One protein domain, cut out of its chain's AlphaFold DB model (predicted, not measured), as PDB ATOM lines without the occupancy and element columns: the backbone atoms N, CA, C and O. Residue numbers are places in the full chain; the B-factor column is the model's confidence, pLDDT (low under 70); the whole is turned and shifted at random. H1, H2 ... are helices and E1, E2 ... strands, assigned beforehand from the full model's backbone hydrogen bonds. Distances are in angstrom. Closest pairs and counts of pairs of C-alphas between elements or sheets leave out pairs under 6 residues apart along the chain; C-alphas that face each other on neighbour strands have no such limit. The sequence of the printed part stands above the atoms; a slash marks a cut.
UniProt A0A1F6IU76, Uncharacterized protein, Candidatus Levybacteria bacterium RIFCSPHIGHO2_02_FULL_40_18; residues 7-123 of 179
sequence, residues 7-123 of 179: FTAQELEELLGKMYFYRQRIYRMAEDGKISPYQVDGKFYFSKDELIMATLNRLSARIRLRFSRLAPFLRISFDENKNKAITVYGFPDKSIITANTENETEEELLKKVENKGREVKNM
ATOM      1  N   PHE A   7     137.666 167.322 144.467       87.69
ATOM      2  CA  PHE A   7     136.790 166.777 143.441       87.69
ATOM      3  C   PHE A   7     137.492 166.845 142.089       87.69
ATOM      4  O   PHE A   7     138.266 167.766 141.816       87.69
ATOM      5  N   THR A   8     137.213 165.891 141.217       88.88
ATOM      6  CA  THR A   8     137.562 166.007 139.801       88.88
ATOM      7  C   THR A   8     136.804 167.176 139.165       88.88
ATOM      8  O   THR A   8     135.768 167.623 139.663       88.88
ATOM      9  N   ALA A   9     137.292 167.669 138.024       84.94
ATOM     10  CA  ALA A   9     136.603 168.739 137.297       84.94
ATOM     11  C   ALA A   9     135.146 168.366 136.958       84.94
ATOM     12  O   ALA A   9     134.250 169.194 137.098       84.94
ATOM     13  N   GLN A  10     134.902 167.104 136.589       83.31
ATOM     14  CA  GLN A  10     133.561 166.605 136.285       83.31
ATOM     15  C   GLN A  10     132.642 166.621 137.516       83.31
ATOM     16  O   GLN A  10     131.497 167.053 137.417       83.31
ATOM     17  N   GLU A  11     133.136 166.195 138.679       86.75
ATOM     18  CA  GLU A  11     132.356 166.226 139.923       86.75
ATOM     19  C   GLU A  11     132.011 167.664 140.337       86.75
ATOM     20  O   GLU A  11     130.884 167.933 140.751       86.75
ATOM     21  N   LEU A  12     132.935 168.618 140.162       84.50
ATOM     22  CA  LEU A  12     132.655 170.035 140.425       84.50
ATOM     23  C   LEU A  12     131.624 170.621 139.462       84.50
ATOM     24  O   LEU A  12     130.787 171.416 139.884       84.50
ATOM     25  N   GLU A  13     131.646 170.228 138.189       79.44
ATOM     26  CA  GLU A  13     130.619 170.636 137.224       79.44
ATOM     27  C   GLU A  13     129.221 170.170 137.640       79.44
ATOM     28  O   GLU A  13     128.251 170.920 137.534       79.44
ATOM     29  N   GLU A  14     129.105 168.929 138.104       79.62
ATOM     30  CA  GLU A  14     127.831 168.367 138.550       79.62
ATOM     31  C   GLU A  14     127.354 169.010 139.855       79.62
ATOM     32  O   GLU A  14     126.158 169.270 140.015       79.62
ATOM     33  N   LEU A  15     128.288 169.333 140.752       80.44
ATOM     34  CA  LEU A  15     127.993 169.946 142.041       80.44
ATOM     35  C   LEU A  15     127.546 171.413 141.917       80.44
ATOM     36  O   LEU A  15     126.610 171.823 142.605       80.44
ATOM     37  N   LEU A  16     128.202 172.198 141.055       77.19
ATOM     38  CA  LEU A  16     128.046 173.660 140.983       77.19
ATOM     39  C   LEU A  16     127.053 174.148 139.903       77.19
ATOM     40  O   LEU A  16     126.718 175.337 139.862       77.19
ATOM     41  N   GLY A  17     126.546 173.248 139.049       66.12
ATOM     42  CA  GLY A  17     125.433 173.509 138.122       66.12
ATOM     43  C   GLY A  17     125.820 173.646 136.641       66.12
ATOM     44  O   GLY A  17     126.931 174.054 136.291       66.12
ATOM     45  N   LYS A  18     124.878 173.286 135.749       66.69
ATOM     46  CA  LYS A  18     125.095 173.168 134.293       66.69
ATOM     47  C   LYS A  18     124.342 174.202 133.437       66.69
ATOM     48  O   LYS A  18     123.370 173.844 132.801       66.69
ATOM     49  N   MET A  19     124.918 175.386 133.242       54.25
ATOM     50  CA  MET A  19     125.072 176.034 131.927       54.25
ATOM     51  C   MET A  19     126.232 177.047 132.010       54.25
ATOM     52  O   MET A  19     126.168 178.062 132.689       54.25
ATOM     53  N   TYR A  20     127.336 176.753 131.315       52.34
ATOM     54  CA  TYR A  20     128.437 177.679 130.980       52.34
ATOM     55  C   TYR A  20     129.315 178.310 132.086       52.34
ATOM     56  O   TYR A  20     130.290 178.975 131.728       52.34
ATOM     57  N   PHE A  21     129.091 178.094 133.388       56.25
ATOM     58  CA  PHE A  21     129.974 178.689 134.414       56.25
ATOM     59  C   PHE A  21     131.307 177.949 134.657       56.25
ATOM     60  O   PHE A  21     132.317 178.620 134.875       56.25
ATOM     61  N   TYR A  22     131.356 176.609 134.580       62.06
ATOM     62  CA  TYR A  22     132.493 175.839 135.138       62.06
ATOM     63  C   TYR A  22     133.269 174.939 134.147       62.06
ATOM     64  O   TYR A  22     134.490 174.836 134.254       62.06
ATOM     65  N   ARG A  23     132.629 174.368 133.115       56.12
ATOM     66  CA  ARG A  23     133.164 173.218 132.342       56.12
ATOM     67  C   ARG A  23     134.530 173.398 131.664       56.12
ATOM     68  O   ARG A  23     135.437 172.603 131.856       56.12
ATOM     69  N   GLN A  24     134.728 174.465 130.891       59.84
ATOM     70  CA  GLN A  24     136.048 174.759 130.291       59.84
ATOM     71  C   GLN A  24     136.909 175.683 131.155       59.84
ATOM     72  O   GLN A  24     138.010 176.068 130.766       59.84
ATOM     73  N   ARG A  25     136.387 176.103 132.307       72.38
ATOM     74  CA  ARG A  25     137.011 177.136 133.123       72.38
ATOM     75  C   ARG A  25     137.845 176.576 134.255       72.38
ATOM     76  O   ARG A  25     138.768 177.272 134.623       72.38
ATOM     77  N   ILE A  26     137.585 175.374 134.771       79.69
ATOM     78  CA  ILE A  26     138.395 174.805 135.863       79.69
ATOM     79  C   ILE A  26     139.853 174.647 135.412       79.69
ATOM     80  O   ILE A  26     140.742 175.232 136.020       79.69
ATOM     81  N   TYR A  27     140.093 173.964 134.288       80.38
ATOM     82  CA  TYR A  27     141.451 173.795 133.759       80.38
ATOM     83  C   TYR A  27     142.101 175.121 133.358       80.38
ATOM     84  O   TYR A  27     143.226 175.374 133.761       80.38
ATOM     85  N   ARG A  28     141.372 176.023 132.687       81.81
ATOM     86  CA  ARG A  28     141.898 177.365 132.373       81.81
ATOM     87  C   ARG A  28     142.199 178.187 133.623       81.81
ATOM     88  O   ARG A  28     143.189 178.891 133.665       81.81
ATOM     89  N   MET A  29     141.363 178.101 134.657       84.44
ATOM     90  CA  MET A  29     141.617 178.766 135.935       84.44
ATOM     91  C   MET A  29     142.845 178.178 136.625       84.44
ATOM     92  O   MET A  29     143.553 178.919 137.295       84.44
ATOM     93  N   ALA A  30     143.116 176.884 136.454       85.69
ATOM     94  CA  ALA A  30     144.343 176.272 136.943       85.69
ATOM     95  C   ALA A  30     145.570 176.740 136.138       85.69
ATOM     96  O   ALA A  30     146.566 177.136 136.733       85.69
ATOM     97  N   GLU A  31     145.477 176.781 134.805       86.19
ATOM     98  CA  GLU A  31     146.523 177.305 133.907       86.19
ATOM     99  C   GLU A  31     146.832 178.788 134.179       86.19
ATOM    100  O   GLU A  31     147.993 179.178 134.269       86.19
ATOM    101  N   ASP A  32     145.797 179.601 134.401       84.94
ATOM    102  CA  ASP A  32     145.884 181.025 134.751       84.94
ATOM    103  C   ASP A  32     146.381 181.263 136.199       84.94
ATOM    104  O   ASP A  32     146.420 182.412 136.667       84.94
ATOM    105  N   GLY A  33     146.685 180.195 136.948       84.69
ATOM    106  CA  GLY A  33     147.138 180.245 138.341       84.69
ATOM    107  C   GLY A  33     146.098 180.804 139.317       84.69
ATOM    108  O   GLY A  33     146.454 181.401 140.331       84.69
ATOM    109  N   LYS A  34     144.804 180.694 138.994       86.88
ATOM    110  CA  LYS A  34     143.682 181.169 139.826       86.88
ATOM    111  C   LYS A  34     143.190 180.128 140.821       86.88
ATOM    112  O   LYS A  34     142.578 180.515 141.811       86.88
ATOM    113  N   ILE A  35     143.429 178.852 140.534       88.44
ATOM    114  CA  ILE A  35     143.174 177.727 141.436       88.44
ATOM    115  C   ILE A  35     144.346 176.747 141.376       88.44
ATOM    116  O   ILE A  35     145.043 176.669 140.364       88.44
ATOM    117  N   SER A  36     144.526 175.966 142.433       89.06
ATOM    118  CA  SER A  36     145.611 175.001 142.561       89.06
ATOM    119  C   SER A  36     145.118 173.589 142.219       89.06
ATOM    120  O   SER A  36     144.192 173.091 142.864       89.06
ATOM    121  N   PRO A  37     145.708 172.908 141.220       90.44
ATOM    122  CA  PRO A  37     145.430 171.499 140.981       90.44
ATOM    123  C   PRO A  37     146.179 170.616 141.992       90.44
ATOM    124  O   PRO A  37     147.366 170.808 142.250       90.44
ATOM    125  N   TYR A  38     145.504 169.592 142.504       89.62
ATOM    126  CA  TYR A  38     146.079 168.548 143.352       89.62
ATOM    127  C   TYR A  38     146.198 167.264 142.535       89.62
ATOM    128  O   TYR A  38     145.193 166.750 142.049       89.62
ATOM    129  N   GLN A  39     147.411 166.741 142.361       90.12
ATOM    130  CA  GLN A  39     147.633 165.521 141.586       90.12
ATOM    131  C   GLN A  39     147.732 164.301 142.510       90.12
ATOM    132  O   GLN A  39     148.610 164.242 143.367       90.12
ATOM    133  N   VAL A  40     146.851 163.321 142.310       87.62
ATOM    134  CA  VAL A  40     146.841 162.038 143.033       87.62
ATOM    135  C   VAL A  40     146.688 160.920 142.007       87.62
ATOM    136  O   VAL A  40     145.774 160.965 141.185       87.62
ATOM    137  N   ASP A  41     147.609 159.953 142.002       87.81
ATOM    138  CA  ASP A  41     147.616 158.809 141.071       87.81
ATOM    139  C   ASP A  41     147.439 159.196 139.588       87.81
ATOM    140  O   ASP A  41     146.715 158.559 138.824       87.81
ATOM    141  N   GLY A  42     148.077 160.297 139.171       86.88
ATOM    142  CA  GLY A  42     148.003 160.794 137.792       86.88
ATOM    143  C   GLY A  42     146.702 161.521 137.430       86.88
ATOM    144  O   GLY A  42     146.552 161.946 136.287       86.88
ATOM    145  N   LYS A  43     145.779 161.706 138.381       87.25
ATOM    146  CA  LYS A  43     144.532 162.459 138.202       87.25
ATOM    147  C   LYS A  43     144.594 163.801 138.918       87.25
ATOM    148  O   LYS A  43     145.182 163.911 139.992       87.25
ATOM    149  N   PHE A  44     143.959 164.810 138.326       89.12
ATOM    150  CA  PHE A  44     143.841 166.142 138.913       89.12
ATOM    151  C   PHE A  44     142.537 166.301 139.690       89.12
ATOM    152  O   PHE A  44     141.455 165.968 139.201       89.12
ATOM    153  N   TYR A  45     142.669 166.873 140.877       89.88
ATOM    154  CA  TYR A  45     141.594 167.220 141.789       89.88
ATOM    155  C   TYR A  45     141.671 168.702 142.138       89.88
ATOM    156  O   TYR A  45     142.740 169.308 142.108       89.88
ATOM    157  N   PHE A  46     140.533 169.281 142.489       88.94
ATOM    158  CA  PHE A  46     140.394 170.704 142.751       88.94
ATOM    159  C   PHE A  46     139.529 170.929 143.987       88.94
ATOM    160  O   PHE A  46     138.605 170.160 144.268       88.94
ATOM    161  N   SER A  47     139.826 172.006 144.714       88.69
ATOM    162  CA  SER A  47     139.013 172.447 145.842       88.69
ATOM    163  C   SER A  47     137.756 173.164 145.352       88.69
ATOM    164  O   SER A  47     137.831 174.105 144.556       88.69
ATOM    165  N   LYS A  48     136.591 172.747 145.862       85.12
ATOM    166  CA  LYS A  48     135.307 173.406 145.575       85.12
ATOM    167  C   LYS A  48     135.327 174.883 145.981       85.12
ATOM    168  O   LYS A  48     134.919 175.741 145.204       85.12
ATOM    169  N   ASP A  49     135.812 175.174 147.183       85.25
ATOM    170  CA  ASP A  49     135.762 176.523 147.753       85.25
ATOM    171  C   ASP A  49     136.722 177.464 147.017       85.25
ATOM    172  O   ASP A  49     136.379 178.608 146.717       85.25
ATOM    173  N   GLU A  50     137.899 176.954 146.639       86.56
ATOM    174  CA  GLU A  50     138.865 177.685 145.816       86.56
ATOM    175  C   GLU A  50     138.268 178.021 144.442       86.56
ATOM    176  O   GLU A  50     138.374 179.156 143.975       86.56
ATOM    177  N   LEU A  51     137.553 177.069 143.833       85.75
ATOM    178  CA  LEU A  51     136.868 177.272 142.560       85.75
ATOM    179  C   LEU A  51     135.744 178.315 142.651       85.75
ATOM    180  O   LEU A  51     135.645 179.183 141.775       85.75
ATOM    181  N   ILE A  52     134.905 178.254 143.691       85.00
ATOM    182  CA  ILE A  52     133.837 179.238 143.927       85.00
ATOM    183  C   ILE A  52     134.456 180.627 144.100       85.00
ATOM    184  O   ILE A  52     134.069 181.566 143.402       85.00
ATOM    185  N   MET A  53     135.467 180.759 144.960       86.44
ATOM    186  CA  MET A  53     136.144 182.033 145.213       86.44
ATOM    187  C   MET A  53     136.804 182.603 143.956       86.44
ATOM    188  O   MET A  53     136.625 183.784 143.648       86.44
ATOM    189  N   ALA A  54     137.519 181.781 143.187       86.88
ATOM    190  CA  ALA A  54     138.125 182.199 141.925       86.88
ATOM    191  C   ALA A  54     137.067 182.680 140.919       86.88
ATOM    192  O   ALA A  54     137.243 183.715 140.266       86.88
ATOM    193  N   THR A  55     135.933 181.982 140.844       84.25
ATOM    194  CA  THR A  55     134.807 182.344 139.973       84.25
ATOM    195  C   THR A  55     134.184 183.678 140.381       84.25
ATOM    196  O   THR A  55     134.008 184.559 139.535       84.25
ATOM    197  N   LEU A  56     133.910 183.875 141.675       86.56
ATOM    198  CA  LEU A  56     133.363 185.127 142.204       86.56
ATOM    199  C   LEU A  56     134.319 186.304 141.985       86.56
ATOM    200  O   LEU A  56     133.886 187.376 141.559       86.56
ATOM    201  N   ASN A  57     135.619 186.105 142.206       87.50
ATOM    202  CA  ASN A  57     136.640 187.130 141.982       87.50
ATOM    203  C   ASN A  57     136.724 187.534 140.510       87.50
ATOM    204  O   ASN A  57     136.740 188.726 140.191       87.50
ATOM    205  N   ARG A  58     136.715 186.553 139.601       86.94
ATOM    206  CA  ARG A  58     136.687 186.803 138.158       86.94
ATOM    207  C   ARG A  58     135.444 187.591 137.762       86.94
ATOM    208  O   ARG A  58     135.561 188.595 137.061       86.94
ATOM    209  N   LEU A  59     134.267 187.176 138.226       86.31
ATOM    210  CA  LEU A  59     133.018 187.875 137.939       86.31
ATOM    211  C   LEU A  59     133.032 189.303 138.501       86.31
ATOM    212  O   LEU A  59     132.646 190.240 137.804       86.31
ATOM    213  N   SER A  60     133.549 189.491 139.718       87.12
ATOM    214  CA  SER A  60     133.722 190.812 140.329       87.12
ATOM    215  C   SER A  60     134.620 191.703 139.482       87.12
ATOM    216  O   SER A  60     134.239 192.832 139.187       87.12
ATOM    217  N   ALA A  61     135.759 191.196 139.006       87.31
ATOM    218  CA  ALA A  61     136.642 191.945 138.117       87.31
ATOM    219  C   ALA A  61     135.933 192.354 136.816       87.31
ATOM    220  O   ALA A  61     136.029 193.508 136.399       87.31
ATOM    221  N   ARG A  62     135.152 191.452 136.206       87.06
ATOM    222  CA  ARG A  62     134.369 191.764 134.997       87.06
ATOM    223  C   ARG A  62     133.307 192.833 135.248       87.06
ATOM    224  O   ARG A  62     133.177 193.746 134.438       87.06
ATOM    225  N   ILE A  63     132.582 192.747 136.365       85.94
ATOM    226  CA  ILE A  63     131.602 193.765 136.768       85.94
ATOM    227  C   ILE A  63     132.301 195.106 137.003       85.94
ATOM    228  O   ILE A  63     131.829 196.126 136.510       85.94
ATOM    229  N   ARG A  64     133.447 195.118 137.694       84.31
ATOM    230  CA  ARG A  64     134.222 196.341 137.950       84.31
ATOM    231  C   ARG A  64     134.685 197.014 136.661       84.31
ATOM    232  O   ARG A  64     134.558 198.227 136.533       84.31
ATOM    233  N   LEU A  65     135.182 196.230 135.705       84.62
ATOM    234  CA  LEU A  65     135.646 196.733 134.412       84.62
ATOM    235  C   LEU A  65     134.492 197.261 133.551       84.62
ATOM    236  O   LEU A  65     134.592 198.345 132.987       84.62
ATOM    237  N   ARG A  66     133.387 196.511 133.461       82.69
ATOM    238  CA  ARG A  66     132.253 196.849 132.584       82.69
ATOM    239  C   ARG A  66     131.334 197.922 133.176       82.69
ATOM    240  O   ARG A  66     130.721 198.678 132.431       82.69
ATOM    241  N   PHE A  67     131.257 198.012 134.505       81.94
ATOM    242  CA  PHE A  67     130.340 198.887 135.241       81.94
ATOM    243  C   PHE A  67     131.072 199.703 136.317       81.94
ATOM    244  O   PHE A  67     130.635 199.761 137.467       81.94
ATOM    245  N   SER A  68     132.174 200.364 135.949       77.44
ATOM    246  CA  SER A  68     133.081 201.080 136.869       77.44
ATOM    247  C   SER A  68     132.404 202.059 137.837       77.44
ATOM    248  O   SER A  68     132.873 202.232 138.957       77.44
ATOM    249  N   ARG A  69     131.272 202.658 137.450       74.88
ATOM    250  CA  ARG A  69     130.488 203.563 138.312       74.88
ATOM    251  C   ARG A  69     129.681 202.847 139.397       74.88
ATOM    252  O   ARG A  69     129.523 203.386 140.484       74.88
ATOM    253  N   LEU A  70     129.158 201.655 139.105       73.62
ATOM    254  CA  LEU A  70     128.378 200.850 140.057       73.62
ATOM    255  C   LEU A  70     129.281 199.935 140.893       73.62
ATOM    256  O   LEU A  70     128.942 199.558 142.011       73.62
ATOM    257  N   ALA A  71     130.459 199.623 140.360       76.06
ATOM    258  CA  ALA A  71     131.471 198.757 140.940       76.06
ATOM    259  C   ALA A  71     131.775 198.968 142.439       76.06
ATOM    260  O   ALA A  71     131.940 197.957 143.125       76.06
ATOM    261  N   PRO A  72     131.842 200.203 142.987       79.94
ATOM    262  CA  PRO A  72     132.133 200.400 144.410       79.94
ATOM    263  C   PRO A  72     131.056 199.804 145.328       79.94
ATOM    264  O   PRO A  72     131.367 199.281 146.404       79.94
ATOM    265  N   PHE A  73     129.803 199.850 144.877       82.00
ATOM    266  CA  PHE A  73     128.625 199.465 145.651       82.00
ATOM    267  C   PHE A  73     128.274 197.992 145.470       82.00
ATOM    268  O   PHE A  73     127.818 197.344 146.410       82.00
ATOM    269  N   LEU A  74     128.531 197.447 144.279       86.38
ATOM    270  CA  LEU A  74     128.153 196.080 143.963       86.38
ATOM    271  C   LEU A  74     128.975 195.059 144.760       86.38
ATOM    272  O   LEU A  74     130.193 195.169 144.953       86.38
ATOM    273  N   ARG A  75     128.276 194.026 145.211       88.31
ATOM    274  CA  ARG A  75     128.815 192.856 145.897       88.31
ATOM    275  C   ARG A  75     128.246 191.605 145.249       88.31
ATOM    276  O   ARG A  75     127.157 191.638 144.680       88.31
ATOM    277  N   ILE A  76     129.012 190.523 145.315       89.88
ATOM    278  CA  ILE A  76     128.651 189.236 144.727       89.88
ATOM    279  C   ILE A  76     128.752 188.182 145.818       89.88
ATOM    280  O   ILE A  76     129.741 188.151 146.547       89.88
ATOM    281  N   SER A  77     127.745 187.326 145.917       87.88
ATOM    282  CA  SER A  77     127.760 186.153 146.783       87.88
ATOM    283  C   SER A  77     127.322 184.914 146.017       87.88
ATOM    284  O   SER A  77     126.579 184.989 145.036       87.88
ATOM    285  N   PHE A  78     127.789 183.767 146.494       84.19
ATOM    286  CA  PHE A  78     127.312 182.460 146.081       84.19
ATOM    287  C   PHE A  78     126.413 181.904 147.185       84.19
ATOM    288  O   PHE A  78     126.780 181.954 148.357       84.19
ATOM    289  N   ASP A  79     125.224 181.430 146.826       80.31
ATOM    290  CA  ASP A  79     124.314 180.790 147.775       80.31
ATOM    291  C   ASP A  79     124.625 179.291 147.868       80.31
ATOM    292  O   ASP A  79     124.278 178.508 146.978       80.31
ATOM    293  N   GLU A  80     125.272 178.898 148.967       65.56
ATOM    294  CA  GLU A  80     125.632 177.509 149.262       65.56
ATOM    295  C   GLU A  80     124.418 176.632 149.604       65.56
ATOM    296  O   GLU A  80     124.441 175.433 149.336       65.56
ATOM    297  N   ASN A  81     123.318 177.200 150.123       64.06
ATOM    298  CA  ASN A  81     122.137 176.407 150.501       64.06
ATOM    299  C   ASN A  81     121.451 175.794 149.279       64.06
ATOM    300  O   ASN A  81     120.821 174.740 149.371       64.06
ATOM    301  N   LYS A  82     121.575 176.455 148.124       62.28
ATOM    302  CA  LYS A  82     121.099 175.947 146.833       62.28
ATOM    303  C   LYS A  82     122.236 175.546 145.892       62.28
ATOM    304  O   LYS A  82     121.939 175.065 144.806       62.28
ATOM    305  N   ASN A  83     123.502 175.738 146.294       60.44
ATOM    306  CA  ASN A  83     124.757 175.462 145.567       60.44
ATOM    307  C   ASN A  83     124.816 175.944 144.105       60.44
ATOM    308  O   ASN A  83     125.645 175.476 143.325       60.44
ATOM    309  N   LYS A  84     123.890 176.810 143.689       71.88
ATOM    310  CA  LYS A  84     123.572 177.004 142.268       71.88
ATOM    311  C   LYS A  84     123.028 178.394 141.962       71.88
ATOM    312  O   LYS A  84     122.354 178.603 140.957       71.88
ATOM    313  N   ALA A  85     123.263 179.361 142.845       83.62
ATOM    314  CA  ALA A  85     122.828 180.728 142.614       83.62
ATOM    315  C   ALA A  85     123.948 181.718 142.910       83.62
ATOM    316  O   ALA A  85     124.549 181.705 143.985       83.62
ATOM    317  N   ILE A  86     124.199 182.598 141.946       87.25
ATOM    318  CA  ILE A  86     125.067 183.759 142.117       87.25
ATOM    319  C   ILE A  86     124.169 184.973 142.266       87.25
ATOM    320  O   ILE A  86     123.283 185.210 141.446       87.25
ATOM    321  N   THR A  87     124.414 185.749 143.312       89.94
ATOM    322  CA  THR A  87     123.631 186.937 143.628       89.94
ATOM    323  C   THR A  87     124.514 188.170 143.576       89.94
ATOM    324  O   THR A  87     125.592 188.196 144.163       89.94
ATOM    325  N   VAL A  88     124.041 189.200 142.881       90.12
ATOM    326  CA  VAL A  88     124.635 190.532 142.814       90.12
ATOM    327  C   VAL A  88     123.705 191.503 143.533       90.12
ATOM    328  O   VAL A  88     122.523 191.599 143.211       90.12
ATOM    329  N   TYR A  89     124.239 192.226 144.508       89.94
ATOM    330  CA  TYR A  89     123.490 193.164 145.345       89.94
ATOM    331  C   TYR A  89     124.306 194.435 145.592       89.94
ATOM    332  O   TYR A  89     125.463 194.524 145.181       89.94
ATOM    333  N   GLY A  90     123.704 195.427 146.250       86.50
ATOM    334  CA  GLY A  90     124.329 196.735 146.481       86.50
ATOM    335  C   GLY A  90     123.994 197.775 145.411       86.50
ATOM    336  O   GLY A  90     124.698 198.771 145.276       86.50
ATOM    337  N   PHE A  91     122.924 197.560 144.640       87.19
ATOM    338  CA  PHE A  91     122.368 198.605 143.784       87.19
ATOM    339  C   PHE A  91     121.769 199.741 144.643       87.19
ATOM    340  O   PHE A  91     121.220 199.458 145.711       87.19
ATOM    341  N   PRO A  92     121.826 201.012 144.193       83.62
ATOM    342  CA  PRO A  92     121.255 202.157 144.918       83.62
ATOM    343  C   PRO A  92     119.775 202.009 145.297       83.62
ATOM    344  O   PRO A  92     119.362 202.431 146.375       83.62
ATOM    345  N   ASP A  93     118.985 201.353 144.446       83.88
ATOM    346  CA  ASP A  93     117.563 201.064 144.672       83.88
ATOM    347  C   ASP A  93     117.320 199.818 145.548       83.88
ATOM    348  O   ASP A  93     116.186 199.363 145.684       83.88
ATOM    349  N   LYS A  94     118.384 199.258 146.142       86.81
ATOM    350  CA  LYS A  94     118.390 198.039 146.967       86.81
ATOM    351  C   LYS A  94     117.936 196.776 146.232       86.81
ATOM    352  O   LYS A  94     117.645 195.766 146.873       86.81
ATOM    353  N   SER A  95     117.892 196.804 144.901       86.94
ATOM    354  CA  SER A  95     117.579 195.616 144.117       86.94
ATOM    355  C   SER A  95     118.649 194.530 144.269       86.94
ATOM    356  O   SER A  95     119.817 194.787 144.581       86.94
ATOM    357  N   ILE A  96     118.217 193.289 144.057       90.81
ATOM    358  CA  ILE A  96     119.054 192.096 144.099       90.81
ATOM    359  C   ILE A  96     118.848 191.356 142.780       90.81
ATOM    360  O   ILE A  96     117.717 191.075 142.387       90.81
ATOM    361  N   ILE A  97     119.946 191.053 142.093       90.75
ATOM    362  CA  ILE A  97     119.945 190.279 140.856       90.75
ATOM    363  C   ILE A  97     120.506 188.901 141.164       90.75
ATOM    364  O   ILE A  97     121.665 188.774 141.547       90.75
ATOM    365  N   THR A  98     119.706 187.867 140.953       89.62
ATOM    366  CA  THR A  98     120.135 186.477 141.110       89.62
ATOM    367  C   THR A  98     120.160 185.794 139.748       89.62
ATOM    368  O   THR A  98     119.254 185.986 138.932       89.62
ATOM    369  N   ALA A  99     121.203 185.002 139.514       86.81
ATOM    370  CA  ALA A  99     121.293 184.073 138.400       86.81
ATOM    371  C   ALA A  99     121.369 182.640 138.919       86.81
ATOM    372  O   ALA A  99     122.168 182.344 139.811       86.81
ATOM    373  N   ASN A 100     120.551 181.762 138.342       85.69
ATOM    374  CA  ASN A 100     120.640 180.324 138.568       85.69
ATOM    375  C   ASN A 100     121.729 179.728 137.659       85.69
ATOM    376  O   ASN A 100     121.578 179.732 136.440       85.69
ATOM    377  N   THR A 101     122.799 179.180 138.235       78.75
ATOM    378  CA  THR A 101     123.963 178.646 137.501       78.75
ATOM    379  C   THR A 101     123.662 177.382 136.685       78.75
ATOM    380  O   THR A 101     124.496 176.958 135.885       78.75
ATOM    381  N   GLU A 102     122.485 176.770 136.853       78.38
ATOM    382  CA  GLU A 102     122.008 175.677 135.996       78.38
ATOM    383  C   GLU A 102     121.321 176.158 134.727       78.38
ATOM    384  O   GLU A 102     121.340 175.463 133.722       78.38
ATOM    385  N   ASN A 103     120.682 177.321 134.769       80.62
ATOM    386  CA  ASN A 103     119.808 177.763 133.683       80.62
ATOM    387  C   ASN A 103     120.317 179.033 133.006       80.62
ATOM    388  O   ASN A 103     119.781 179.424 131.974       80.62
ATOM    389  N   GLU A 104     121.332 179.675 133.582       80.94
ATOM    390  CA  GLU A 104     121.822 180.973 133.151       80.94
ATOM    391  C   GLU A 104     123.344 181.005 133.072       80.94
ATOM    392  O   GLU A 104     124.073 180.504 133.930       80.94
ATOM    393  N   THR A 105     123.817 181.672 132.032       81.25
ATOM    394  CA  THR A 105     125.224 181.927 131.765       81.25
ATOM    395  C   THR A 105     125.724 183.179 132.484       81.25
ATOM    396  O   THR A 105     124.966 184.068 132.881       81.25
ATOM    397  N   GLU A 106     127.049 183.306 132.586       82.31
ATOM    398  CA  GLU A 106     127.677 184.518 133.120       82.31
ATOM    399  C   GLU A 106     127.300 185.777 132.325       82.31
ATOM    400  O   GLU A 106     127.066 186.830 132.915       82.31
ATOM    401  N   GLU A 107     127.206 185.685 130.995       85.81
ATOM    402  CA  GLU A 107     126.813 186.826 130.160       85.81
ATOM    403  C   GLU A 107     125.369 187.262 130.405       85.81
ATOM    404  O   GLU A 107     125.078 188.455 130.360       85.81
ATOM    405  N   GLU A 108     124.458 186.327 130.671       87.69
ATOM    406  CA  GLU A 108     123.069 186.653 131.005       87.69
ATOM    407  C   GLU A 108     122.978 187.381 132.345       87.69
ATOM    408  O   GLU A 108     122.313 188.416 132.428       87.69
ATOM    409  N   LEU A 109     123.727 186.926 133.356       88.75
ATOM    410  CA  LEU A 109     123.849 187.654 134.618       88.75
ATOM    411  C   LEU A 109     124.410 189.066 134.393       88.75
ATOM    412  O   LEU A 109     123.850 190.042 134.892       88.75
ATOM    413  N   LEU A 110     125.479 189.203 133.603       88.81
ATOM    414  CA  LEU A 110     126.071 190.508 133.296       88.81
ATOM    415  C   LEU A 110     125.093 191.430 132.554       88.81
ATOM    416  O   LEU A 110     125.037 192.618 132.865       88.81
ATOM    417  N   LYS A 111     124.281 190.901 131.630       89.69
ATOM    418  CA  LYS A 111     123.214 191.659 130.953       89.69
ATOM    419  C   LYS A 111     122.124 192.108 131.927       89.69
ATOM    420  O   LYS A 111     121.662 193.241 131.823       89.69
ATOM    421  N   LYS A 112     121.723 191.267 132.888       90.81
ATOM    422  CA  LYS A 112     120.769 191.658 133.942       90.81
ATOM    423  C   LYS A 112     121.323 192.805 134.790       90.81
ATOM    424  O   LYS A 112     120.622 193.791 135.006       90.81
ATOM    425  N   VAL A 113     122.589 192.709 135.203       88.50
ATOM    426  CA  VAL A 113     123.288 193.779 135.938       88.50
ATOM    427  C   VAL A 113     123.366 195.064 135.106       88.50
ATOM    428  O   VAL A 113     123.107 196.143 135.630       88.50
ATOM    429  N   GLU A 114     123.655 194.965 133.806       87.88
ATOM    430  CA  GLU A 114     123.703 196.104 132.880       87.88
ATOM    431  C   GLU A 114     122.346 196.793 132.723       87.88
ATOM    432  O   GLU A 114     122.244 198.016 132.831       87.88
ATOM    433  N   ASN A 115     121.292 196.013 132.478       88.88
ATOM    434  CA  ASN A 115     119.926 196.518 132.366       88.88
ATOM    435  C   ASN A 115     119.526 197.238 133.647       88.88
ATOM    436  O   ASN A 115     119.073 198.381 133.590       88.88
ATOM    437  N   LYS A 116     119.809 196.619 134.797       88.12
ATOM    438  CA  LYS A 116     119.499 197.218 136.084       88.12
ATOM    439  C   LYS A 116     120.294 198.496 136.338       88.12
ATOM    440  O   LYS A 116     119.744 199.495 136.789       88.12
ATOM    441  N   GLY A 117     121.570 198.507 135.965       82.31
ATOM    442  CA  GLY A 117     122.403 199.703 136.021       82.31
ATOM    443  C   GLY A 117     121.867 200.858 135.170       82.31
ATOM    444  O   GLY A 117     121.955 202.014 135.585       82.31
ATOM    445  N   ARG A 118     121.272 200.568 134.004       82.94
ATOM    446  CA  ARG A 118     120.615 201.576 133.153       82.94
ATOM    447  C   ARG A 118     119.320 202.102 133.764       82.94
ATOM    448  O   ARG A 118     119.100 203.307 133.726       82.94
ATOM    449  N   GLU A 119     118.498 201.233 134.345       82.50
ATOM    450  CA  GLU A 119     117.276 201.636 135.056       82.50
ATOM    451  C   GLU A 119     117.590 202.591 136.208       82.50
ATOM    452  O   GLU A 119     116.995 203.660 136.301       82.50
ATOM    453  N   VAL A 120     118.580 202.245 137.038       74.31
ATOM    454  CA  VAL A 120     118.983 203.071 138.183       74.31
ATOM    455  C   VAL A 120     119.617 204.391 137.732       74.31
ATOM    456  O   VAL A 120     119.403 205.414 138.367       74.31
ATOM    457  N   LYS A 121     120.344 204.416 136.606       65.50
ATOM    458  CA  LYS A 121     120.882 205.662 136.023       65.50
ATOM    459  C   LYS A 121     119.781 206.621 135.545       65.50
ATOM    460  O   LYS A 121     120.005 207.825 135.511       65.50
ATOM    461  N   ASN A 122     118.635 206.085 135.138       59.91
ATOM    462  CA  ASN A 122     117.495 206.870 134.673       59.91
ATOM    463  C   ASN A 122     116.549 207.272 135.816       59.91
ATOM    464  O   ASN A 122     115.570 207.974 135.564       59.91
ATOM    465  N   MET A 123     116.812 206.836 137.054       54.69
ATOM    466  CA  MET A 123     116.124 207.394 138.212       54.69
ATOM    467  C   MET A 123     116.622 208.831 138.423       54.69
ATOM    468  O   MET A 123     117.833 209.055 138.362       54.69
TER     469      MET A 123
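What this domain is: This is residues 7 to 123 of the 179 residues of an uncharacterized protein of Candidatus Levybacteria bacterium RIFCSPHIGHO2_02_FULL_40_18 (UniProt A0A1F6IU76). This is a long, two-part rod: at one end a three-stranded sheet, E3 E4 E5, has H3 and H4 over one face and its other face bare, and at the other end the small hairpin E1 E2 has the short helices H1 and H2 near it. H3 runs on directly from E2 and bridges the two parts, while the hairpin and the last residues of H4 reach toward opposite tips. The printed part has 117 residues, with four named helices and five named strands in the order H1 H2 E1 E2 H3 E3 E4 E5 H4, a mixed class. Both sheets are antiparallel, the larger in the order E3 - E4 - E5. The whole is compact by its radius of gyration of the C-alphas, 15.4 A, yet spans 58 by 25 by 19 A.

Where its parts are: Find C-alpha 9 at (136.603, 168.739, 137.297), where H1, residues 9 to 16, begins. H2 holds residues 25 to 31, E1 38 to 40 and E2 43 to 47. At C-alpha 48, (135.307, 173.406, 145.575), H3 begins and runs 27.0 A to residue 66. Then come E3, residues 75 to 79, 13.0 A; E4, 85 to 89, 12.7 A; and E5, 97 to 100, 10.2 A. H4, residues 106 to 121, runs 22.4 A to C-alpha 121 at (120.882, 205.662, 136.023).

How they stand to each other: Begin at the sheet E3 E4 E5, a meander, each strand the antiparallel neighbour of the one before. Look for N 77 and O 87, 2.9 A apart, across the hairpin E3 and E4, and N 88 and O 97, 2.8 A, across the hairpin E4 and E5. H3 and H4 are on the same face, giving two layers, helices on one face of a sheet. H4 lies over E5 at a height of 8.2 A over the sheet, along the strands; the closest C-alphas are those of Ala 99 and Leu 109, 5.8 A. H3 lies over E3 at a height of 9.0 A, only just slantwise at 31 degrees on the local plane; its closest C-alphas to E3 are Leu 56 and Ile 76, 6.7 A. H3 and H4 are close but not clearly touching, Ile 63 and Leu 110 being their closest C-alphas at 7.3 A. Farther out, H2 is close to H3 but not clearly touching, about perpendicular at 87 degrees, with the C-alphas of Ile 26 and Leu 51 closest at 7.3 A. H1 comes closest to E2 at the C-alphas of Ala 9 and Tyr 45, 6.9 A. In the hairpin E1 and E2, N 38 and O 45 are 2.8 A apart. In each of the four helices every O i to N i+4 pair is within hydrogen-bond range.

The domain as a whole: The C-alphas of Asp 41 and Met 123, the two farthest apart, are 58.0 A apart. The printed part has no cut and no long link. The model's pLDDT is under 70 at residues 17 to 24, 80 to 83 and 121 to 123.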